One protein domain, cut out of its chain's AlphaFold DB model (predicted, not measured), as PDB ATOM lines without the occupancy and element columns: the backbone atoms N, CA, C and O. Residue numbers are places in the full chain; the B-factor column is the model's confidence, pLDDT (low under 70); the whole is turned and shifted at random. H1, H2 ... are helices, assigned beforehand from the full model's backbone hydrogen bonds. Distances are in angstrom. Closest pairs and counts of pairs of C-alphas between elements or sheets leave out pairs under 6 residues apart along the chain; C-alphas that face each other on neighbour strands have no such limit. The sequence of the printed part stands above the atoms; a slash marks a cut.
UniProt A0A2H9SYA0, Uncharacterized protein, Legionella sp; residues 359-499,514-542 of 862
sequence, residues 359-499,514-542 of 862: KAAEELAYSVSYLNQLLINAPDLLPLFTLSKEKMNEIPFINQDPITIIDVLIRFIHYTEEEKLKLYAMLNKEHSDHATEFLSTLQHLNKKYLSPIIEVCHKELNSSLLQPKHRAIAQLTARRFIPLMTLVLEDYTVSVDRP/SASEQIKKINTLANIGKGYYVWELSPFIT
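Overview. This is residues 359 to 499 and 514 to 542 of the 862 residues of an uncharacterized protein of Legionella sp (UniProt A0A2H9SYA0). The three longest helices, H1, H5 and H6, meet as a triangle, and the short H3 sits near the middle of the domain, over one side of that triangle. H4 folds back beside the first part of H5 as a hairpin, with the short H2 packed on both H3 and H4, while H7 crosses the last part of H6; residues 386 to 404 loop over H3 on its side away from the triangle. The printed part has 170 residues with seven named helices, H1 to H7 in order, and no named strand; its class is all helix. It is compact, with a radius of gyration of the C-alphas of 15.5 A, and its rounded outline spans 43 by 38 by 34 A.

Along the chain. H1, residues 360 to 377, begins with C-alpha 360 at (182.749, 245.324, 223.211) and is 25.6 A long. H2 is residues 379 to 385, H3 residues 405 to 414 and H4 residues 417 to 429. H5, residues 433 to 460, is 39.3 A long, with a kink of 42 degrees near residue 452. H6, residues 470 to 491, is 31.4 A long. H7, residues 515 to 528, is 20.3 A long and ends with C-alpha 528 at (197.736, 225.898, 214.802).

Arrangement. H3 and H6 are the hub, touching four helices each. They touch each other at a shallow tilt of 25 degrees, opposite ways, with the C-alphas of His 414 and Ala 474 closest at 5.2 A. H1 touches H3 with residues 368 to 375 alone, closest at the C-alphas of Asn 372 and Ile 405, 5.6 A. H1 touches H5 at a steep tilt of 41 degrees, opposite ways; the C-alphas of Leu 374 and His 434 are closest, 5.9 A. H5 touches H6 with residues 450 to 458 alone, closest at the C-alphas of Cys 457 and Ile 473, 5.7 A. H4 and H5 form a helical hairpin at 10 degrees, with the C-alphas of Leu 427 and Ala 435 closest at 5.7 A. H2 touches H4, closest at the C-alphas of Leu 384 and Leu 423, 6.9 A. H7 touches H6, closest at the C-alphas of Thr 486 and Ile 519, 5.4 A; H7 and H5 are apart. Every O i to N i+4 pair is within hydrogen-bond range in H1, H3, H4 and H7, against 21 of 24 in H5, 16 of 18 in H6 and 0 of 3 in H2, where 3 of 4 O i to N i+3 pairs are.

Size, cuts and confidence. The C-alphas farthest apart, of Leu 466 and Pro 499, are 47.4 A apart. Residues 500 to 513 are not printed; C-alphas 499 and 514 are 10.7 A apart across the cut. The link from H2 to H3 is long. Mean pLDDT of the printed part is 82.9, with 17 residues under 70, among them 387 to 394.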
ATOM      1  N   LYS A 359     179.268 246.700 221.326       82.31
ATOM      2  CA  LYS A 359     180.428 247.597 221.176       82.31
ATOM      3  C   LYS A 359     181.699 247.061 221.832       82.31
ATOM      4  O   LYS A 359     182.731 247.725 221.800       82.31
ATOM      5  N   ALA A 360     181.650 245.863 222.414       84.94
ATOM      6  CA  ALA A 360     182.749 245.324 223.211       84.94
ATOM      7  C   ALA A 360     184.065 245.152 222.421       84.94
ATOM      8  O   ALA A 360     185.125 245.436 222.972       84.94
ATOM      9  N   ALA A 361     184.015 244.737 221.148       84.00
ATOM     10  CA  ALA A 361     185.212 244.607 220.305       84.00
ATOM     11  C   ALA A 361     185.861 245.976 220.007       84.00
ATOM     12  O   ALA A 361     187.054 246.171 220.243       84.00
ATOM     13  N   GLU A 362     185.058 246.955 219.579       83.50
ATOM     14  CA  GLU A 362     185.511 248.316 219.260       83.50
ATOM     15  C   GLU A 362     186.086 249.034 220.491       83.50
ATOM     16  O   GLU A 362     187.175 249.611 220.444       83.50
ATOM     17  N   GLU A 363     185.388 248.964 221.626       86.50
ATOM     18  CA  GLU A 363     185.843 249.580 222.872       86.50
ATOM     19  C   GLU A 363     187.110 248.910 223.427       86.50
ATOM     20  O   GLU A 363     187.946 249.592 224.033       86.50
ATOM     21  N   LEU A 364     187.288 247.598 223.218       87.38
ATOM     22  CA  LEU A 364     188.527 246.903 223.567       87.38
ATOM     23  C   LEU A 364     189.692 247.386 222.691       87.38
ATOM     24  O   LEU A 364     190.743 247.740 223.234       87.38
ATOM     25  N   ALA A 365     189.497 247.459 221.370       86.56
ATOM     26  CA  ALA A 365     190.496 247.979 220.433       86.56
ATOM     27  C   ALA A 365     190.909 249.415 220.800       86.56
ATOM     28  O   ALA A 365     192.102 249.722 220.903       86.56
ATOM     29  N   TYR A 366     189.924 250.272 221.091       88.00
ATOM     30  CA  TYR A 366     190.147 251.637 221.563       88.00
ATOM     31  C   TYR A 366     190.937 251.668 222.875       88.00
ATOM     32  O   TYR A 366     191.933 252.382 222.974       88.00
ATOM     33  N   SER A 367     190.537 250.869 223.870       88.62
ATOM     34  CA  SER A 367     191.189 250.841 225.187       88.62
ATOM     35  C   SER A 367     192.662 250.449 225.081       88.62
ATOM     36  O   SER A 367     193.518 251.091 225.688       88.62
ATOM     37  N   VAL A 368     192.984 249.426 224.284       89.62
ATOM     38  CA  VAL A 368     194.370 248.976 224.089       89.62
ATOM     39  C   VAL A 368     195.178 249.984 223.267       89.62
ATOM     40  O   VAL A 368     196.321 250.276 223.621       89.62
ATOM     41  N   SER A 369     194.583 250.569 222.222       87.25
ATOM     42  CA  SER A 369     195.202 251.646 221.435       87.25
ATOM     43  C   SER A 369     195.545 252.854 222.307       87.25
ATOM     44  O   SER A 369     196.665 253.365 222.273       87.25
ATOM     45  N   TYR A 370     194.610 253.267 223.160       89.62
ATOM     46  CA  TYR A 370     194.788 254.392 224.065       89.62
ATOM     47  C   TYR A 370     195.849 254.104 225.136       89.62
ATOM     48  O   TYR A 370     196.738 254.927 225.347       89.62
ATOM     49  N   LEU A 371     195.857 252.902 225.731       89.44
ATOM     50  CA  LEU A 371     196.945 252.472 226.619       89.44
ATOM     51  C   LEU A 371     198.307 252.514 225.909       89.44
ATOM     52  O   LEU A 371     199.294 252.959 226.496       89.44
ATOM     53  N   ASN A 372     198.376 252.099 224.641       89.75
ATOM     54  CA  ASN A 372     199.611 252.179 223.864       89.75
ATOM     55  C   ASN A 372     200.059 253.630 223.625       89.75
ATOM     56  O   ASN A 372     201.236 253.944 223.802       89.75
ATOM     57  N   GLN A 373     199.137 254.534 223.286       86.25
ATOM     58  CA  GLN A 373     199.436 255.964 223.133       86.25
ATOM     59  C   GLN A 373     199.961 256.578 224.435       86.25
ATOM     60  O   GLN A 373     200.963 257.295 224.424       86.25
ATOM     61  N   LEU A 374     199.345 256.238 225.569       87.00
ATOM     62  CA  LEU A 374     199.813 256.663 226.887       87.00
ATOM     63  C   LEU A 374     201.229 256.139 227.181       87.00
ATOM     64  O   LEU A 374     202.059 256.897 227.677       87.00
ATOM     65  N   LEU A 375     201.557 254.895 226.801       86.56
ATOM     66  CA  LEU A 375     202.917 254.342 226.924       86.56
ATOM     67  C   LEU A 375     203.932 254.958 225.960       86.56
ATOM     68  O   LEU A 375     205.125 254.958 226.269       86.56
ATOM     69  N   ILE A 376     203.509 255.417 224.782       84.25
ATOM     70  CA  ILE A 376     204.375 256.155 223.851       84.25
ATOM     71  C   ILE A 376     204.726 257.520 224.454       84.25
ATOM     72  O   ILE A 376     205.886 257.931 224.401       84.25
ATOM     73  N   ASN A 377     203.743 258.188 225.060       84.62
ATOM     74  CA  ASN A 377     203.906 259.513 225.654       84.62
ATOM     75  C   ASN A 377     204.645 259.473 227.003       84.62
ATOM     76  O   ASN A 377     205.406 260.390 227.307       84.62
ATOM     77  N   ALA A 378     204.463 258.405 227.786       85.25
ATOM     78  CA  ALA A 378     205.086 258.196 229.091       85.25
ATOM     79  C   ALA A 378     205.779 256.816 229.163       85.25
ATOM     80  O   ALA A 378     205.275 255.885 229.801       85.25
ATOM     81  N   PRO A 379     206.951 256.643 228.516       85.19
ATOM     82  CA  PRO A 379     207.656 255.361 228.490       85.19
ATOM     83  C   PRO A 379     208.165 254.909 229.867       85.19
ATOM     84  O   PRO A 379     208.357 253.709 230.066       85.19
ATOM     85  N   ASP A 380     208.312 255.840 230.815       84.25
ATOM     86  CA  ASP A 380     208.751 255.603 232.197       84.25
ATOM     87  C   ASP A 380     207.760 254.760 233.018       84.25
ATOM     88  O   ASP A 380     208.084 254.300 234.110       84.25
ATOM     89  N   LEU A 381     206.565 254.489 232.480       86.19
ATOM     90  CA  LEU A 381     205.599 253.571 233.082       86.19
ATOM     91  C   LEU A 381     205.970 252.092 232.879       86.19
ATOM     92  O   LEU A 381     205.560 251.248 233.676       86.19
ATOM     93  N   LEU A 382     206.755 251.747 231.847       86.19
ATOM     94  CA  LEU A 382     207.107 250.350 231.542       86.19
ATOM     95  C   LEU A 382     207.873 249.629 232.664       86.19
ATOM     96  O   LEU A 382     207.511 248.491 232.976       86.19
ATOM     97  N   PRO A 383     208.891 250.237 233.311       85.94
ATOM     98  CA  PRO A 383     209.612 249.595 234.409       85.94
ATOM     99  C   PRO A 383     208.710 249.161 235.571       85.94
ATOM    100  O   PRO A 383     209.033 248.188 236.255       85.94
ATOM    101  N   LEU A 384     207.552 249.806 235.769       86.38
ATOM    102  CA  LEU A 384     206.587 249.441 236.816       86.38
ATOM    103  C   LEU A 384     206.000 248.031 236.612       86.38
ATOM    104  O   LEU A 384     205.522 247.413 237.562       86.38
ATOM    105  N   PHE A 385     206.096 247.478 235.397       86.25
ATOM    106  CA  PHE A 385     205.620 246.139 235.036       86.25
ATOM    107  C   PHE A 385     206.704 245.044 235.152       86.25
ATOM    108  O   PHE A 385     206.602 243.984 234.533       86.25
ATOM    109  N   THR A 386     207.745 245.259 235.962       82.12
ATOM    110  CA  THR A 386     208.843 244.287 236.171       82.12
ATOM    111  C   THR A 386     208.777 243.520 237.501       82.12
ATOM    112  O   THR A 386     209.732 242.835 237.861       82.12
ATOM    113  N   LEU A 387     207.644 243.584 238.212       69.25
ATOM    114  CA  LEU A 387     207.479 243.121 239.601       69.25
ATOM    115  C   LEU A 387     207.827 241.635 239.850       69.25
ATOM    116  O   LEU A 387     208.221 241.297 240.965       69.25
ATOM    117  N   SER A 388     207.738 240.757 238.843       62.66
ATOM    118  CA  SER A 388     208.060 239.324 238.970       62.66
ATOM    119  C   SER A 388     208.823 238.768 237.754       62.66
ATOM    120  O   SER A 388     208.245 238.245 236.805       62.66
ATOM    121  N   LYS A 389     210.165 238.857 237.776       57.19
ATOM    122  CA  LYS A 389     211.032 238.389 236.669       57.19
ATOM    123  C   LYS A 389     211.160 236.860 236.560       57.19
ATOM    124  O   LYS A 389     211.257 236.339 235.457       57.19
ATOM    125  N   GLU A 390     211.121 236.121 237.669       55.03
ATOM    126  CA  GLU A 390     211.495 234.690 237.694       55.03
ATOM    127  C   GLU A 390     210.472 233.729 237.051       55.03
ATOM    128  O   GLU A 390     210.823 232.595 236.738       55.03
ATOM    129  N   LYS A 391     209.220 234.158 236.823       57.25
ATOM    130  CA  LYS A 391     208.120 233.287 236.344       57.25
ATOM    131  C   LYS A 391     207.628 233.586 234.922       57.25
ATOM    132  O   LYS A 391     206.791 232.848 234.413       57.25
ATOM    133  N   MET A 392     208.137 234.643 234.284       66.75
ATOM    134  CA  MET A 392     207.672 235.095 232.962       66.75
ATOM    135  C   MET A 392     208.384 234.394 231.793       66.75
ATOM    136  O   MET A 392     207.872 234.403 230.681       66.75
ATOM    137  N   ASN A 393     209.519 233.727 232.040       61.97
ATOM    138  CA  ASN A 393     210.318 233.049 231.006       61.97
ATOM    139  C   ASN A 393     209.635 231.813 230.382       61.97
ATOM    140  O   ASN A 393     210.112 231.301 229.375       61.97
ATOM    141  N   GLU A 394     208.546 231.316 230.977       68.44
ATOM    142  CA  GLU A 394     207.773 230.175 230.463       68.44
ATOM    143  C   GLU A 394     206.673 230.590 229.466       68.44
ATOM    144  O   GLU A 394     206.067 229.727 228.831       68.44
ATOM    145  N   ILE A 395     206.390 231.891 229.330       80.50
ATOM    146  CA  ILE A 395     205.323 232.402 228.461       80.50
ATOM    147  C   ILE A 395     205.905 232.679 227.061       80.50
ATOM    148  O   ILE A 395     206.887 233.416 226.954       80.50
ATOM    149  N   PRO A 396     205.340 232.125 225.972       81.75
ATOM    150  CA  PRO A 396     205.848 232.372 224.622       81.75
ATOM    151  C   PRO A 396     205.700 233.840 224.199       81.75
ATOM    152  O   PRO A 396     204.700 234.477 224.503       81.75
ATOM    153  N   PHE A 397     206.676 234.350 223.443       83.75
ATOM    154  CA  PHE A 397     206.652 235.672 222.793       83.75
ATOM    155  C   PHE A 397     206.496 236.894 223.710       83.75
ATOM    156  O   PHE A 397     206.168 237.972 223.225       83.75
ATOM    157  N   ILE A 398     206.776 236.766 225.006       85.06
ATOM    158  CA  ILE A 398     206.929 237.911 225.911       85.06
ATOM    159  C   ILE A 398     208.380 238.413 225.898       85.06
ATOM    160  O   ILE A 398     209.321 237.615 225.945       85.06
ATOM    161  N   ASN A 399     208.584 239.730 225.873       82.62
ATOM    162  CA  ASN A 399     209.922 240.295 226.049       82.62
ATOM    163  C   ASN A 399     210.360 240.196 227.525       82.62
ATOM    164  O   ASN A 399     209.553 240.362 228.448       82.62
ATOM    165  N   GLN A 400     211.654 239.940 227.766       77.69
ATOM    166  CA  GLN A 400     212.211 239.800 229.124       77.69
ATOM    167  C   GLN A 400     212.016 241.059 229.976       77.69
ATOM    168  O   GLN A 400     211.590 240.961 231.132       77.69
ATOM    169  N   ASP A 401     212.262 242.226 229.389       81.56
ATOM    170  CA  ASP A 401     211.831 243.514 229.920       81.56
ATOM    171  C   ASP A 401     210.646 244.007 229.070       81.56
ATOM    172  O   ASP A 401     210.658 243.810 227.854       81.56
ATOM    173  N   PRO A 402     209.592 244.582 229.679       84.62
ATOM    174  CA  PRO A 402     208.408 245.013 228.944       84.62
ATOM    175  C   PRO A 402     208.751 246.207 228.051       84.62
ATOM    176  O   PRO A 402     209.243 247.224 228.540       84.62
ATOM    177  N   ILE A 403     208.479 246.085 226.753       84.94
ATOM    178  CA  ILE A 403     208.755 247.132 225.754       84.94
ATOM    179  C   ILE A 403     207.472 247.528 225.020       84.94
ATOM    180  O   ILE A 403     207.341 248.677 224.588       84.94
ATOM    181  N   THR A 404     206.513 246.607 224.922       87.88
ATOM    182  CA  THR A 404     205.251 246.791 224.201       87.88
ATOM    183  C   THR A 404     204.044 246.793 225.143       87.88
ATOM    184  O   THR A 404     204.101 246.310 226.277       87.88
ATOM    185  N   ILE A 405     202.906 247.305 224.660       89.50
ATOM    186  CA  ILE A 405     201.626 247.186 225.375       89.50
ATOM    187  C   ILE A 405     201.194 245.717 225.534       89.50
ATOM    188  O   ILE A 405     200.582 245.357 226.537       89.50
ATOM    189  N   ILE A 406     201.563 244.848 224.585       90.31
ATOM    190  CA  ILE A 406     201.265 243.414 224.643       90.31
ATOM    191  C   ILE A 406     202.021 242.762 225.809       90.31
ATOM    192  O   ILE A 406     201.414 242.016 226.577       90.31
ATOM    193  N   ASP A 407     203.293 243.120 226.029       87.62
ATOM    194  CA  ASP A 407     204.055 242.672 227.204       87.62
ATOM    195  C   ASP A 407     203.361 243.081 228.509       87.62
ATOM    196  O   ASP A 407     203.223 242.279 229.434       87.62
ATOM    197  N   VAL A 408     202.915 244.339 228.576       89.44
ATOM    198  CA  VAL A 408     202.231 244.908 229.743       89.44
ATOM    199  C   VAL A 408     200.943 244.146 230.053       89.44
ATOM    200  O   VAL A 408     200.728 243.762 231.205       89.44
ATOM    201  N   LEU A 409     200.116 243.872 229.042       90.94
ATOM    202  CA  LEU A 409     198.842 243.170 229.216       90.94
ATOM    203  C   LEU A 409     199.038 241.695 229.579       90.94
ATOM    204  O   LEU A 409     198.388 241.214 230.509       90.94
ATOM    205  N   ILE A 410     199.980 240.991 228.936       90.06
ATOM    206  CA  ILE A 410     200.315 239.607 229.306       90.06
ATOM    207  C   ILE A 410     200.766 239.557 230.770       90.06
ATOM    208  O   ILE A 410     200.257 238.739 231.538       90.06
ATOM    209  N   ARG A 411     201.673 240.447 231.193       89.31
ATOM    210  CA  ARG A 411     202.164 240.496 232.583       89.31
ATOM    211  C   ARG A 411     201.051 240.816 233.568       89.31
ATOM    212  O   ARG A 411     200.941 240.154 234.595       89.31
ATOM    213  N   PHE A 412     200.202 241.783 233.232       90.56
ATOM    214  CA  PHE A 412     199.093 242.204 234.077       90.56
ATOM    215  C   PHE A 412     198.077 241.081 234.342       90.56
ATOM    216  O   PHE A 412     197.611 240.940 235.473       90.56
ATOM    217  N   ILE A 413     197.783 240.236 233.346       90.19
ATOM    218  CA  ILE A 413     196.915 239.054 233.526       90.19
ATOM    219  C   ILE A 413     197.547 238.035 234.485       90.19
ATOM    220  O   ILE A 413     196.840 237.385 235.252       90.19
ATOM    221  N   HIS A 414     198.876 237.915 234.462       88.06
ATOM    222  CA  HIS A 414     199.624 236.974 235.299       88.06
ATOM    223  C   HIS A 414     199.896 237.461 236.719       88.06
ATOM    224  O   HIS A 414     200.320 236.663 237.557       88.06
ATOM    225  N   TYR A 415     199.639 238.734 237.009       87.75
ATOM    226  CA  TYR A 415     199.761 239.262 238.356       87.75
ATOM    227  C   TYR A 415     198.680 238.707 239.281       87.75
ATOM    228  O   TYR A 415     197.491 238.671 238.966       87.75
ATOM    229  N   THR A 416     199.116 238.312 240.472       83.75
ATOM    230  CA  THR A 416     198.241 238.065 241.619       83.75
ATOM    231  C   THR A 416     197.515 239.350 242.018       83.75
ATOM    232  O   THR A 416     197.970 240.456 241.727       83.75
ATOM    233  N   GLU A 417     196.396 239.235 242.734       83.75
ATOM    234  CA  GLU A 417     195.657 240.417 243.201       83.75
ATOM    235  C   GLU A 417     196.523 241.334 244.086       83.75
ATOM    236  O   GLU A 417     196.437 242.555 243.983       83.75
ATOM    237  N   GLU A 418     197.444 240.775 244.878       84.75
ATOM    238  CA  GLU A 418     198.416 241.567 245.640       84.75
ATOM    239  C   GLU A 418     199.394 242.339 244.739       84.75
ATOM    240  O   GLU A 418     199.700 243.502 245.010       84.75
ATOM    241  N   GLU A 419     199.891 241.718 243.667       87.31
ATOM    242  CA  GLU A 419     200.763 242.375 242.684       87.31
ATOM    243  C   GLU A 419     200.015 243.464 241.909       87.31
ATOM    244  O   GLU A 419     200.559 244.551 241.718       87.31
ATOM    245  N   LYS A 420     198.748 243.229 241.538       88.56
ATOM    246  CA  LYS A 420     197.896 244.248 240.904       88.56
ATOM    247  C   LYS A 420     197.654 245.437 241.832       88.56
ATOM    248  O   LYS A 420     197.794 246.578 241.402       88.56
ATOM    249  N   LEU A 421     197.360 245.197 243.113       88.88
ATOM    250  CA  LEU A 421     197.195 246.269 244.103       88.88
ATOM    251  C   LEU A 421     198.488 247.075 244.298       88.88
ATOM    252  O   LEU A 421     198.437 248.304 244.383       88.88
ATOM    253  N   LYS A 422     199.650 246.408 244.314       90.88
ATOM    254  CA  LYS A 422     200.959 247.081 244.350       90.88
ATOM    255  C   LYS A 422     201.194 247.921 243.096       90.88
ATOM    256  O   LYS A 422     201.584 249.078 243.227       90.88
ATOM    257  N   LEU A 423     200.903 247.383 241.913       90.69
ATOM    258  CA  LEU A 423     200.999 248.109 240.646       90.69
ATOM    259  C   LEU A 423     200.099 249.353 240.646       90.69
ATOM    260  O   LEU A 423     200.563 250.438 240.306       90.69
ATOM    261  N   TYR A 424     198.841 249.231 241.078       92.06
ATOM    262  CA  TYR A 424     197.925 250.371 241.176       92.06
ATOM    263  C   TYR A 424     198.435 251.440 242.145       92.06
ATOM    264  O   TYR A 424     198.338 252.632 241.863       92.06
ATOM    265  N   ALA A 425     199.018 251.028 243.273       89.38
ATOM    266  CA  ALA A 425     199.632 251.953 244.216       89.38
ATOM    267  C   ALA A 425     200.883 252.641 243.641       89.38
ATOM    268  O   ALA A 425     201.134 253.795 243.975       89.38
ATOM    269  N   MET A 426     201.659 251.959 242.792       89.25
ATOM    270  CA  MET A 426     202.818 252.541 242.103       89.25
ATOM    271  C   MET A 426     202.384 253.542 241.029       89.25
ATOM    272  O   MET A 426     202.868 254.669 241.036       89.25
ATOM    273  N   LEU A 427     201.407 253.189 240.190       87.81
ATOM    274  CA  LEU A 427     200.859 254.087 239.165       87.81
ATOM    275  C   LEU A 427     200.243 255.356 239.773       87.81
ATOM    276  O   LEU A 427     200.470 256.449 239.269       87.81
ATOM    277  N   ASN A 428     199.547 255.240 240.909       86.94
ATOM    278  CA  ASN A 428     199.015 256.402 241.632       86.94
ATOM    279  C   ASN A 428     200.099 257.327 242.219       86.94
ATOM    280  O   ASN A 428     199.818 258.492 242.495       86.94
ATOM    281  N   LYS A 429     201.319 256.824 242.450       87.44
ATOM    282  CA  LYS A 429     202.431 257.600 243.027       87.44
ATOM    283  C   LYS A 429     203.247 258.373 241.992       87.44
ATOM    284  O   LYS A 429     203.933 259.311 242.378       87.44
ATOM    285  N   GLU A 430     203.162 258.016 240.712       82.62
ATOM    286  CA  GLU A 430     203.888 258.699 239.627       82.62
ATOM    287  C   GLU A 430     203.398 260.140 239.373       82.62
ATOM    288  O   GLU A 430     204.057 260.891 238.664       82.62
ATOM    289  N   HIS A 431     202.263 260.554 239.962       73.75
ATOM    290  CA  HIS A 431     201.724 261.926 239.911       73.75
ATOM    291  C   HIS A 431     201.712 262.568 238.505       73.75
ATOM    292  O   HIS A 431     201.849 263.783 238.375       73.75
ATOM    293  N   SER A 432     201.534 261.767 237.450       83.94
ATOM    294  CA  SER A 432     201.386 262.246 236.076       83.94
ATOM    295  C   SER A 432     199.972 261.990 235.559       83.94
ATOM    296  O   SER A 432     199.367 260.952 235.851       83.94
ATOM    297  N   ASP A 433     199.449 262.922 234.760       83.94
ATOM    298  CA  ASP A 433     198.129 262.782 234.129       83.94
ATOM    299  C   ASP A 433     198.067 261.487 233.299       83.94
ATOM    300  O   ASP A 433     197.130 260.702 233.433       83.94
ATOM    301  N   HIS A 434     199.150 261.181 232.574       87.19
ATOM    302  CA  HIS A 434     199.311 259.943 231.811       87.19
ATOM    303  C   HIS A 434     199.231 258.682 232.685       87.19
ATOM    304  O   HIS A 434     198.550 257.735 232.306       87.19
ATOM    305  N   ALA A 435     199.882 258.641 233.858       86.69
ATOM    306  CA  ALA A 435     199.805 257.489 234.766       86.69
ATOM    307  C   ALA A 435     198.395 257.299 235.345       86.69
ATOM    308  O   ALA A 435     197.936 256.168 235.514       86.69
ATOM    309  N   THR A 436     197.706 258.406 235.625       87.69
ATOM    310  CA  THR A 436     196.353 258.405 236.195       87.69
ATOM    311  C   THR A 436     195.332 257.902 235.169       87.69
ATOM    312  O   THR A 436     194.528 257.014 235.468       87.69
ATOM    313  N   GLU A 437     195.413 258.393 233.927       90.12
ATOM    314  CA  GLU A 437     194.605 257.908 232.803       90.12
ATOM    315  C   GLU A 437     194.924 256.445 232.468       90.12
ATOM    316  O   GLU A 437     193.999 255.641 232.294       90.12
ATOM    317  N   PHE A 438     196.208 256.063 232.476       92.00
ATOM    318  CA  PHE A 438     196.646 254.684 232.239       92.00
ATOM    319  C   PHE A 438     196.061 253.732 233.284       92.00
ATOM    320  O   PHE A 438     195.504 252.690 232.938       92.00
ATOM    321  N   LEU A 439     196.121 254.110 234.565       92.38
ATOM    322  CA  LEU A 439     195.522 253.350 235.659       92.38
ATOM    323  C   LEU A 439     194.010 253.194 235.479       92.38
ATOM    324  O   LEU A 439     193.499 252.082 235.605       92.38
ATOM    325  N   SER A 440     193.301 254.288 235.188       91.38
ATOM    326  CA  SER A 440     191.841 254.263 235.026       91.38
ATOM    327  C   SER A 440     191.412 253.345 233.875       91.38
ATOM    328  O   SER A 440     190.504 252.523 234.034       91.38
ATOM    329  N   THR A 441     192.138 253.402 232.758       91.19
ATOM    330  CA  THR A 441     191.891 252.576 231.572       91.19
ATOM    331  C   THR A 441     192.236 251.111 231.842       91.19
ATOM    332  O   THR A 441     191.466 250.222 231.482       91.19
ATOM    333  N   LEU A 442     193.331 250.829 232.557       92.06
ATOM    334  CA  LEU A 442     193.715 249.467 232.946       92.06
ATOM    335  C   LEU A 442     192.709 248.838 233.928       92.06
ATOM    336  O   LEU A 442     192.366 247.662 233.802       92.06
ATOM    337  N   GLN A 443     192.189 249.617 234.882       91.62
ATOM    338  CA  GLN A 443     191.129 249.176 235.798       91.62
ATOM    339  C   GLN A 443     189.813 248.913 235.064       91.62
ATOM    340  O   GLN A 443     189.137 247.923 235.359       91.62
ATOM    341  N   HIS A 444     189.460 249.776 234.106       91.00
ATOM    342  CA  HIS A 444     188.309 249.567 233.236       91.00
ATOM    343  C   HIS A 444     188.455 248.266 232.440       91.00
ATOM    344  O   HIS A 444     187.553 247.429 232.485       91.00
ATOM    345  N   LEU A 445     189.617 248.045 231.815       91.94
ATOM    346  CA  LEU A 445     189.918 246.825 231.067       91.94
ATOM    347  C   LEU A 445     189.815 245.578 231.953       91.94
ATOM    348  O   LEU A 445     189.176 244.595 231.576       91.94
ATOM    349  N   ASN A 446     190.379 245.635 233.164       91.69
ATOM    350  CA  ASN A 446     190.299 244.537 234.123       91.69
ATOM    351  C   ASN A 446     188.848 244.207 234.494       91.69
ATOM    352  O   ASN A 446     188.454 243.047 234.457       91.69
ATOM    353  N   LYS A 447     188.045 245.225 234.820       89.25
ATOM    354  CA  LYS A 447     186.663 245.045 235.278       89.25
ATOM    355  C   LYS A 447     185.717 244.613 234.156       89.25
ATOM    356  O   LYS A 447     184.851 243.776 234.394       89.25
ATOM    357  N   LYS A 448     185.832 245.227 232.975       87.44
ATOM    358  CA  LYS A 448     184.895 245.016 231.866       87.44
ATOM    359  C   LYS A 448     185.238 243.764 231.055       87.44
ATOM    360  O   LYS A 448     184.325 243.014 230.731       87.44
ATOM    361  N   TYR A 449     186.523 243.514 230.788       90.25
ATOM    362  CA  TYR A 449     186.945 242.467 229.850       90.25
ATOM    363  C   TYR A 449     187.627 241.265 230.520       90.25
ATOM    364  O   TYR A 449     187.297 240.123 230.212       90.25
ATOM    365  N   LEU A 450     188.528 241.472 231.490       89.62
ATOM    366  CA  LEU A 450     189.230 240.344 232.128       89.62
ATOM    367  C   LEU A 450     188.379 239.612 233.172       89.62
ATOM    368  O   LEU A 450     188.362 238.382 233.185       89.62
ATOM    369  N   SER A 451     187.666 240.336 234.042       88.25
ATOM    370  CA  SER A 451     186.855 239.744 235.117       88.25
ATOM    371  C   SER A 451     185.861 238.675 234.627       88.25
ATOM    372  O   SER A 451     185.865 237.593 235.216       88.25
ATOM    373  N   PRO A 452     185.072 238.890 233.550       86.75
ATOM    374  CA  PRO A 452     184.157 237.862 233.043       86.75
ATOM    375  C   PRO A 452     184.861 236.559 232.636       86.75
ATOM    376  O   PRO A 452     184.387 235.468 232.949       86.75
ATOM    377  N   ILE A 453     186.027 236.654 231.991       87.44
ATOM    378  CA  ILE A 453     186.804 235.481 231.558       87.44
ATOM    379  C   ILE A 453     187.433 234.772 232.758       87.44
ATOM    380  O   ILE A 453     187.411 233.540 232.839       87.44
ATOM    381  N   ILE A 454     187.950 235.541 233.720       88.31
ATOM    382  CA  ILE A 454     188.502 235.022 234.975       88.31
ATOM    383  C   ILE A 454     187.433 234.203 235.716       88.31
ATOM    384  O   ILE A 454     187.714 233.086 236.150       88.31
ATOM    385  N   GLU A 455     186.194 234.698 235.809       86.00
ATOM    386  CA  GLU A 455     185.080 233.985 236.451       86.00
ATOM    387  C   GLU A 455     184.764 232.636 235.788       86.00
ATOM    388  O   GLU A 455     184.520 231.647 236.488       86.00
ATOM    389  N   VAL A 456     184.798 232.568 234.454       85.69
ATOM    390  CA  VAL A 456     184.624 231.311 233.705       85.69
ATOM    391  C   VAL A 456     185.766 230.338 234.009       85.69
ATOM    392  O   VAL A 456     185.516 229.188 234.374       85.69
ATOM    393  N   CYS A 457     187.014 230.814 233.981       86.69
ATOM    394  CA  CYS A 457     188.192 229.998 234.293       86.69
ATOM    395  C   CYS A 457     188.175 229.477 235.743       86.69
ATOM    396  O   CYS A 457     188.577 228.340 236.008       86.69
ATOM    397  N   HIS A 458     187.685 230.282 236.692       84.81
ATOM    398  CA  HIS A 458     187.497 229.871 238.087       84.81
ATOM    399  C   HIS A 458     186.517 228.701 238.217       84.81
ATOM    400  O   HIS A 458     186.804 227.751 238.955       84.81
ATOM    401  N   LYS A 459     185.380 228.774 237.511       84.00
ATOM    402  CA  LYS A 459     184.346 227.729 237.508       84.00
ATOM    403  C   LYS A 459     184.877 226.431 236.907       84.00
ATOM    404  O   LYS A 459     184.743 225.382 237.525       84.00
ATOM    405  N   GLU A 460     185.541 226.512 235.760       83.62
ATOM    406  CA  GLU A 460     186.087 225.347 235.054       83.62
ATOM    407  C   GLU A 460     187.162 224.611 235.866       83.62
ATOM    408  O   GLU A 460     187.147 223.386 235.989       83.62
ATOM    409  N   LEU A 461     188.074 225.353 236.502       84.44
ATOM    410  CA  LEU A 461     189.152 224.765 237.300       84.44
ATOM    411  C   LEU A 461     188.707 224.304 238.698       84.44
ATOM    412  O   LEU A 461     189.546 223.795 239.461       84.44
ATOM    413  N   ASN A 462     187.417 224.463 239.034       80.75
ATOM    414  CA  ASN A 462     186.834 224.204 240.353       80.75
ATOM    415  C   ASN A 462     187.646 224.862 241.483       80.75
ATOM    416  O   ASN A 462     187.899 224.262 242.531       80.75
ATOM    417  N   SER A 463     188.123 226.089 241.252       78.12
ATOM    418  CA  SER A 463     188.928 226.805 242.240       78.12
ATOM    419  C   SER A 463     188.025 227.323 243.353       78.12
ATOM    420  O   SER A 463     187.163 228.165 243.120       78.12
ATOM    421  N   SER A 464     188.258 226.866 244.581       70.94
ATOM    422  CA  SER A 464     187.574 227.367 245.776       70.94
ATOM    423  C   SER A 464     188.509 228.253 246.600       70.94
ATOM    424  O   SER A 464     189.726 228.218 246.419       70.94
ATOM    425  N   LEU A 465     187.952 228.999 247.560       64.62
ATOM    426  CA  LEU A 465     188.739 229.740 248.558       64.62
ATOM    427  C   LEU A 465     189.709 228.832 249.345       64.62
ATOM    428  O   LEU A 465     190.713 229.309 249.859       64.62
ATOM    429  N   LEU A 466     189.423 227.527 249.420       54.75
ATOM    430  CA  LEU A 466     190.216 226.533 250.148       54.75
ATOM    431  C   LEU A 466     191.323 225.889 249.290       54.75
ATOM    432  O   LEU A 466     192.257 225.312 249.841       54.75
ATOM    433  N   GLN A 467     191.238 225.981 247.956       63.06
ATOM    434  CA  GLN A 467     192.255 225.495 247.013       63.06
ATOM    435  C   GLN A 467     192.468 226.516 245.883       63.06
ATOM    436  O   GLN A 467     191.988 226.316 244.761       63.06
ATOM    437  N   PRO A 468     193.166 227.630 246.163       68.06
ATOM    438  CA  PRO A 468     193.383 228.677 245.177       68.06
ATOM    439  C   PRO A 468     194.325 228.212 244.058       68.06
ATOM    440  O   PRO A 468     195.516 227.982 244.274       68.06
ATOM    441  N   LYS A 469     193.811 228.123 242.825       81.06
ATOM    442  CA  LYS A 469     194.595 227.781 241.621       81.06
ATOM    443  C   LYS A 469     195.022 229.021 240.825       81.06
ATOM    444  O   LYS A 469     194.967 229.016 239.599       81.06
ATOM    445  N   HIS A 470     195.466 230.083 241.503       79.06
ATOM    446  CA  HIS A 470     195.722 231.398 240.889       79.06
ATOM    447  C   HIS A 470     196.587 231.345 239.619       79.06
ATOM    448  O   HIS A 470     196.237 231.967 238.622       79.06
ATOM    449  N   ARG A 471     197.674 230.558 239.615       80.06
ATOM    450  CA  ARG A 471     198.563 230.438 238.445       80.06
ATOM    451  C   ARG A 471     197.876 229.771 237.252       80.06
ATOM    452  O   ARG A 471     197.994 230.267 236.142       80.06
ATOM    453  N   ALA A 472     197.149 228.678 237.484       83.06
ATOM    454  CA  ALA A 472     196.443 227.971 236.417       83.06
ATOM    455  C   ALA A 472     195.305 228.823 235.836       83.06
ATOM    456  O   ALA A 472     195.081 228.811 234.633       83.06
ATOM    457  N   ILE A 473     194.629 229.609 236.680       85.81
ATOM    458  CA  ILE A 473     193.563 230.526 236.260       85.81
ATOM    459  C   ILE A 473     194.134 231.673 235.432       85.81
ATOM    460  O   ILE A 473     193.587 231.981 234.378       85.81
ATOM    461  N   ALA A 474     195.245 232.274 235.864       86.31
ATOM    462  CA  ALA A 474     195.916 233.327 235.109       86.31
ATOM    463  C   ALA A 474     196.418 232.822 233.747       86.31
ATOM    464  O   ALA A 474     196.201 233.480 232.732       86.31
ATOM    465  N   GLN A 475     197.006 231.620 233.710       86.56
ATOM    466  CA  GLN A 475     197.440 230.985 232.465       86.56
ATOM    467  C   GLN A 475     196.265 230.697 231.529       86.56
ATOM    468  O   GLN A 475     196.338 231.019 230.348       86.56
ATOM    469  N   LEU A 476     195.161 230.152 232.050       87.62
ATOM    470  CA  LEU A 476     193.962 229.866 231.257       87.62
ATOM    471  C   LEU A 476     193.281 231.151 230.758       87.62
ATOM    472  O   LEU A 476     192.845 231.220 229.612       87.62
ATOM    473  N   THR A 477     193.267 232.200 231.584       88.75
ATOM    474  CA  THR A 477     192.753 233.525 231.209       88.75
ATOM    475  C   THR A 477     193.600 234.128 230.091       88.75
ATOM    476  O   THR A 477     193.054 234.573 229.086       88.75
ATOM    477  N   ALA A 478     194.930 234.108 230.222       88.19
ATOM    478  CA  ALA A 478     195.834 234.610 229.190       88.19
ATOM    479  C   ALA A 478     195.738 233.791 227.897       88.19
ATOM    480  O   ALA A 478     195.723 234.374 226.814       88.19
ATOM    481  N   ARG A 479     195.617 232.463 228.011       87.75
ATOM    482  CA  ARG A 479     195.434 231.542 226.883       87.75
ATOM    483  C   ARG A 479     194.210 231.881 226.035       87.75
ATOM    484  O   ARG A 479     194.295 231.696 224.831       87.75
ATOM    485  N   ARG A 480     193.124 232.374 226.645       87.88
ATOM    486  CA  ARG A 480     191.856 232.695 225.961       87.88
ATOM    487  C   ARG A 480     191.731 234.162 225.558       87.88
ATOM    488  O   ARG A 480     191.325 234.463 224.445       87.88
ATOM    489  N   PHE A 481     192.090 235.086 226.447       90.69
ATOM    490  CA  PHE A 481     191.879 236.516 226.218       90.69
ATOM    491  C   PHE A 481     192.893 237.124 225.246       90.69
ATOM    492  O   PHE A 481     192.505 237.873 224.354       90.69
ATOM    493  N   ILE A 482     194.185 236.809 225.405       90.69
ATOM    494  CA  ILE A 482     195.242 237.395 224.571       90.69
ATOM    495  C   ILE A 482     195.023 237.120 223.075       90.69
ATOM    496  O   ILE A 482     195.054 238.095 222.333       90.69
ATOM    497  N   PRO A 483     194.744 235.882 222.614       88.19
ATOM    498  CA  PRO A 483     194.567 235.627 221.185       88.19
ATOM    499  C   PRO A 483     193.274 236.218 220.598       88.19
ATOM    500  O   PRO A 483     193.239 236.509 219.409       88.19
ATOM    501  N   LEU A 484     192.220 236.432 221.399       88.38
ATOM    502  CA  LEU A 484     191.020 237.162 220.955       88.38
ATOM    503  C   LEU A 484     191.298 238.664 220.833       88.38
ATOM    504  O   LEU A 484     190.893 239.305 219.871       88.38
ATOM    505  N   MET A 485     192.032 239.227 221.794       92.50
ATOM    506  CA  MET A 485     192.440 240.628 221.760       92.50
ATOM    507  C   MET A 485     193.380 240.912 220.583       92.50
ATOM    508  O   MET A 485     193.212 241.921 219.908       92.50
ATOM    509  N   THR A 486     194.374 240.054 220.325       87.81
ATOM    510  CA  THR A 486     195.308 240.253 219.206       87.81
ATOM    511  C   THR A 486     194.638 240.087 217.846       87.81
ATOM    512  O   THR A 486     195.063 240.754 216.910       87.81
ATOM    513  N   LEU A 487     193.590 239.265 217.740       85.00
ATOM    514  CA  LEU A 487     192.762 239.160 216.535       85.00
ATOM    515  C   LEU A 487     192.003 240.471 216.264       85.00
ATOM    516  O   LEU A 487     192.172 241.057 215.201       85.00
ATOM    517  N   VAL A 488     191.318 241.021 217.275       85.62
ATOM    518  CA  VAL A 488     190.636 242.330 217.181       85.62
ATOM    519  C   VAL A 488     191.604 243.461 216.816       85.62
ATOM    520  O   VAL A 488     191.288 244.325 216.006       85.62
ATOM    521  N   LEU A 489     192.802 243.497 217.407       84.06
ATOM    522  CA  LEU A 489     193.784 244.541 217.084       84.06
ATOM    523  C   LEU A 489     194.241 244.481 215.620       84.06
ATOM    524  O   LEU A 489     194.496 245.532 215.027       84.06
ATOM    525  N   GLU A 490     194.345 243.275 215.058       81.25
ATOM    526  CA  GLU A 490     194.702 243.054 213.657       81.25
ATOM    527  C   GLU A 490     193.544 243.445 212.722       81.25
ATOM    528  O   GLU A 490     193.766 244.206 211.778       81.25
ATOM    529  N   ASP A 491     192.306 243.060 213.054       78.00
ATOM    530  CA  ASP A 491     191.089 243.366 212.281       78.00
ATOM    531  C   ASP A 491     190.740 244.861 212.266       78.00
ATOM    532  O   ASP A 491     190.309 245.411 211.250       78.00
ATOM    533  N   TYR A 492     190.991 245.560 213.375       73.62
ATOM    534  CA  TYR A 492     190.825 247.013 213.470       73.62
ATOM    535  C   TYR A 492     192.051 247.792 212.972       73.62
ATOM    536  O   TYR A 492     192.054 249.026 213.019       73.62
ATOM    537  N   THR A 493     193.092 247.116 212.470       73.62
ATOM    538  CA  THR A 493     194.336 247.728 211.960       73.62
ATOM    539  C   THR A 493     195.008 248.682 212.963       73.62
ATOM    540  O   THR A 493     195.577 249.717 212.604       73.62
ATOM    541  N   VAL A 494     194.936 248.362 214.260       72.38
ATOM    542  CA  VAL A 494     195.439 249.231 215.331       72.38
ATOM    543  C   VAL A 494     196.965 249.186 215.375       72.38
ATOM    544  O   VAL A 494     197.571 248.183 215.752       72.38
ATOM    545  N   SER A 495     197.613 250.309 215.058       72.38
ATOM    546  CA  SER A 495     199.068 250.442 215.193       72.38
ATOM    547  C   SER A 495     199.480 250.493 216.667       72.38
ATOM    548  O   SER A 495     199.373 251.532 217.323       72.38
ATOM    549  N   VAL A 496     200.013 249.381 217.170       73.19
ATOM    550  CA  VAL A 496     200.532 249.261 218.543       73.19
ATOM    551  C   VAL A 496     202.058 249.396 218.654       73.19
ATOM    552  O   VAL A 496     202.608 249.310 219.751       73.19
ATOM    553  N   ASP A 497     202.763 249.632 217.548       72.25
ATOM    554  CA  ASP A 497     204.216 249.812 217.571       72.25
ATOM    555  C   ASP A 497     204.623 251.208 218.064       72.25
ATOM    556  O   ASP A 497     203.957 252.219 217.819       72.25
ATOM    557  N   ARG A 498     205.763 251.271 218.759       61.72
ATOM    558  CA  ARG A 498     206.397 252.539 219.138       61.72
ATOM    559  C   ARG A 498     207.155 253.116 217.939       61.72
ATOM    560  O   ARG A 498     207.811 252.359 217.227       61.72
ATOM    561  N   PRO A 499     207.151 254.445 217.729       47.53
ATOM    562  CA  PRO A 499     207.995 255.053 216.709       47.53
ATOM    563  C   PRO A 499     209.469 254.766 217.028       47.53
ATOM    564  O   PRO A 499     209.940 255.089 218.120       47.53
ATOM    565  N   SER A 514     208.820 243.279 218.330       83.81
ATOM    566  CA  SER A 514     207.892 244.410 218.197       83.81
ATOM    567  C   SER A 514     206.462 243.984 218.545       83.81
ATOM    568  O   SER A 514     206.147 242.792 218.580       83.81
ATOM    569  N   ALA A 515     205.568 244.949 218.771       82.12
ATOM    570  CA  ALA A 515     204.182 244.641 219.105       82.12
ATOM    571  C   ALA A 515     203.465 243.980 217.913       82.12
ATOM    572  O   ALA A 515     202.730 243.010 218.098       82.12
ATOM    573  N   SER A 516     203.752 244.438 216.689       81.44
ATOM    574  CA  SER A 516     203.280 243.808 215.446       81.44
ATOM    575  C   SER A 516     203.774 242.367 215.272       81.44
ATOM    576  O   SER A 516     202.997 241.484 214.903       81.44
ATOM    577  N   GLU A 517     205.041 242.086 215.587       83.56
ATOM    578  CA  GLU A 517     205.578 240.723 215.539       83.56
ATOM    579  C   GLU A 517     204.950 239.807 216.594       83.56
ATOM    580  O   GLU A 517     204.712 238.630 216.312       83.56
ATOM    581  N   GLN A 518     204.689 240.328 217.798       85.38
ATOM    582  CA  GLN A 518     204.013 239.583 218.862       85.38
ATOM    583  C   GLN A 518     202.588 239.215 218.450       85.38
ATOM    584  O   GLN A 518     202.237 238.042 218.545       85.38
ATOM    585  N   ILE A 519     201.806 240.174 217.939       85.69
ATOM    586  CA  ILE A 519     200.437 239.938 217.446       85.69
ATOM    587  C   ILE A 519     200.432 238.818 216.405       85.69
ATOM    588  O   ILE A 519     199.757 237.806 216.597       85.69
ATOM    589  N   LYS A 520     201.271 238.939 215.367       84.06
ATOM    590  CA  LYS A 520     201.326 237.952 214.284       84.06
ATOM    591  C   LYS A 520     201.681 236.556 214.798       84.06
ATOM    592  O   LYS A 520     201.004 235.588 214.473       84.06
ATOM    593  N   LYS A 521     202.716 236.437 215.638       84.19
ATOM    594  CA  LYS A 521     203.164 235.138 216.177       84.19
ATOM    595  C   LYS A 521     202.149 234.503 217.131       84.19
ATOM    596  O   LYS A 521     202.005 233.281 217.123       84.19
ATOM    597  N   ILE A 522     201.457 235.310 217.938       87.12
ATOM    598  CA  ILE A 522     200.388 234.851 218.833       87.12
ATOM    599  C   ILE A 522     199.218 234.298 218.012       87.12
ATOM    600  O   ILE A 522     198.798 233.169 218.268       87.12
ATOM    601  N   ASN A 523     198.757 235.032 216.993       86.00
ATOM    602  CA  ASN A 523     197.651 234.602 216.131       86.00
ATOM    603  C   ASN A 523     198.014 233.342 215.324       86.00
ATOM    604  O   ASN A 523     197.224 232.402 215.261       86.00
ATOM    605  N   THR A 524     199.249 233.236 214.812       83.69
ATOM    606  CA  THR A 524     199.715 232.010 214.138       83.69
ATOM    607  C   THR A 524     199.732 230.793 215.077       83.69
ATOM    608  O   THR A 524     199.314 229.709 214.670       83.69
ATOM    609  N   LEU A 525     200.180 230.933 216.336       83.81
ATOM    610  CA  LEU A 525     200.127 229.821 217.301       83.81
ATOM    611  C   LEU A 525     198.693 229.431 217.668       83.81
ATOM    612  O   LEU A 525     198.408 228.236 217.769       83.81
ATOM    613  N   ALA A 526     197.814 230.419 217.850       84.56
ATOM    614  CA  ALA A 526     196.403 230.178 218.128       84.56
ATOM    615  C   ALA A 526     195.737 229.407 216.977       84.56
ATOM    616  O   ALA A 526     195.039 228.428 217.233       84.56
ATOM    617  N   ASN A 527     196.059 229.751 215.723       83.56
ATOM    618  CA  ASN A 527     195.533 229.068 214.542       83.56
ATOM    619  C   ASN A 527     195.975 227.597 214.431       83.56
ATOM    620  O   ASN A 527     195.188 226.734 214.052       83.56
ATOM    621  N   ILE A 528     197.221 227.281 214.803       80.50
ATOM    622  CA  ILE A 528     197.736 225.898 214.802       80.50
ATOM    623  C   ILE A 528     197.025 225.033 215.865       80.50
ATOM    624  O   ILE A 528     197.060 223.799 215.792       80.50
ATOM    625  N   GLY A 529     196.407 225.653 216.878       68.50
ATOM    626  CA  GLY A 529     195.710 224.957 217.965       68.50
ATOM    627  C   GLY A 529     196.645 224.159 218.883       68.50
ATOM    628  O   GLY A 529     196.203 223.285 219.629       68.50
ATOM    629  N   LYS A 530     197.960 224.420 218.824       62.34
ATOM    630  CA  LYS A 530     198.984 223.748 219.639       62.34
ATOM    631  C   LYS A 530     199.848 224.789 220.339       62.34
ATOM    632  O   LYS A 530     200.612 225.497 219.692       62.34
ATOM    633  N   GLY A 531     199.792 224.823 221.669       71.56
ATOM    634  CA  GLY A 531     200.672 225.664 222.479       71.56
ATOM    635  C   GLY A 531     199.944 226.418 223.586       71.56
ATOM    636  O   GLY A 531     198.953 225.943 224.134       71.56
ATOM    637  N   TYR A 532     200.498 227.576 223.950       83.12
ATOM    638  CA  TYR A 532     200.028 228.395 225.067       83.12
ATOM    639  C   TYR A 532     198.769 229.214 224.742       83.12
ATOM    640  O   TYR A 532     197.933 229.400 225.619       83.12
ATOM    641  N   TYR A 533     198.631 229.686 223.500       87.25
ATOM    642  CA  TYR A 533     197.513 230.506 223.023       87.25
ATOM    643  C   TYR A 533     196.569 229.658 222.167       87.25
ATOM    644  O   TYR A 533     197.055 228.931 221.301       87.25
ATOM    645  N   VAL A 534     195.256 229.729 222.419       85.06
ATOM    646  CA  VAL A 534     194.225 228.958 221.693       85.06
ATOM    647  C   VAL A 534     192.933 229.777 221.611       85.06
ATOM    648  O   VAL A 534     192.562 230.429 222.589       85.06
ATOM    649  N   TRP A 535     192.240 229.729 220.472       83.38
ATOM    650  CA  TRP A 535     190.885 230.268 220.343       83.38
ATOM    651  C   TRP A 535     189.852 229.243 220.831       83.38
ATOM    652  O   TRP A 535     189.745 228.155 220.280       83.38
ATOM    653  N   GLU A 536     189.116 229.585 221.889       82.56
ATOM    654  CA  GLU A 536     188.065 228.747 222.486       82.56
ATOM    655  C   GLU A 536     186.890 229.659 222.881       82.56
ATOM    656  O   GLU A 536     187.050 230.535 223.735       82.56
ATOM    657  N   LEU A 537     185.724 229.466 222.263       80.06
ATOM    658  CA  LEU A 537     184.470 230.173 222.550       80.06
ATOM    659  C   LEU A 537     183.489 229.320 223.369       80.06
ATOM    660  O   LEU A 537     182.704 229.859 224.154       80.06
ATOM    661  N   SER A 538     183.565 227.997 223.234       78.69
ATOM    662  CA  SER A 538     182.755 227.012 223.954       78.69
ATOM    663  C   SER A 538     182.715 227.199 225.480       78.69
ATOM    664  O   SER A 538     181.636 227.059 226.053       78.69
ATOM    665  N   PRO A 539     183.775 227.643 226.189       79.50
ATOM    666  CA  PRO A 539     183.699 227.841 227.640       79.50
ATOM    667  C   PRO A 539     182.749 228.974 228.067       79.50
ATOM    668  O   PRO A 539     182.345 229.039 229.230       79.50
ATOM    669  N   PHE A 540     182.395 229.881 227.149       77.00
ATOM    670  CA  PHE A 540     181.509 231.017 227.417       77.00
ATOM    671  C   PHE A 540     180.027 230.688 227.172       77.00
ATOM    672  O   PHE A 540     179.154 231.467 227.569       77.00
ATOM    673  N   ILE A 541     179.727 229.534 226.559       71.50
ATOM    674  CA  ILE A 541     178.379 229.158 226.121       71.50
ATOM    675  C   ILE A 541     178.123 227.673 226.409       71.50
ATOM    676  O   ILE A 541     178.809 226.804 225.900       71.50
ATOM    677  N   THR A 542     177.081 227.350 227.173       66.75
ATOM    678  CA  THR A 542     176.651 225.952 227.363       66.75
ATOM    679  C   THR A 542     175.936 225.421 226.122       66.75
ATOM    680  O   THR A 542     174.842 225.909 225.822       66.75
TER     681      THR A 542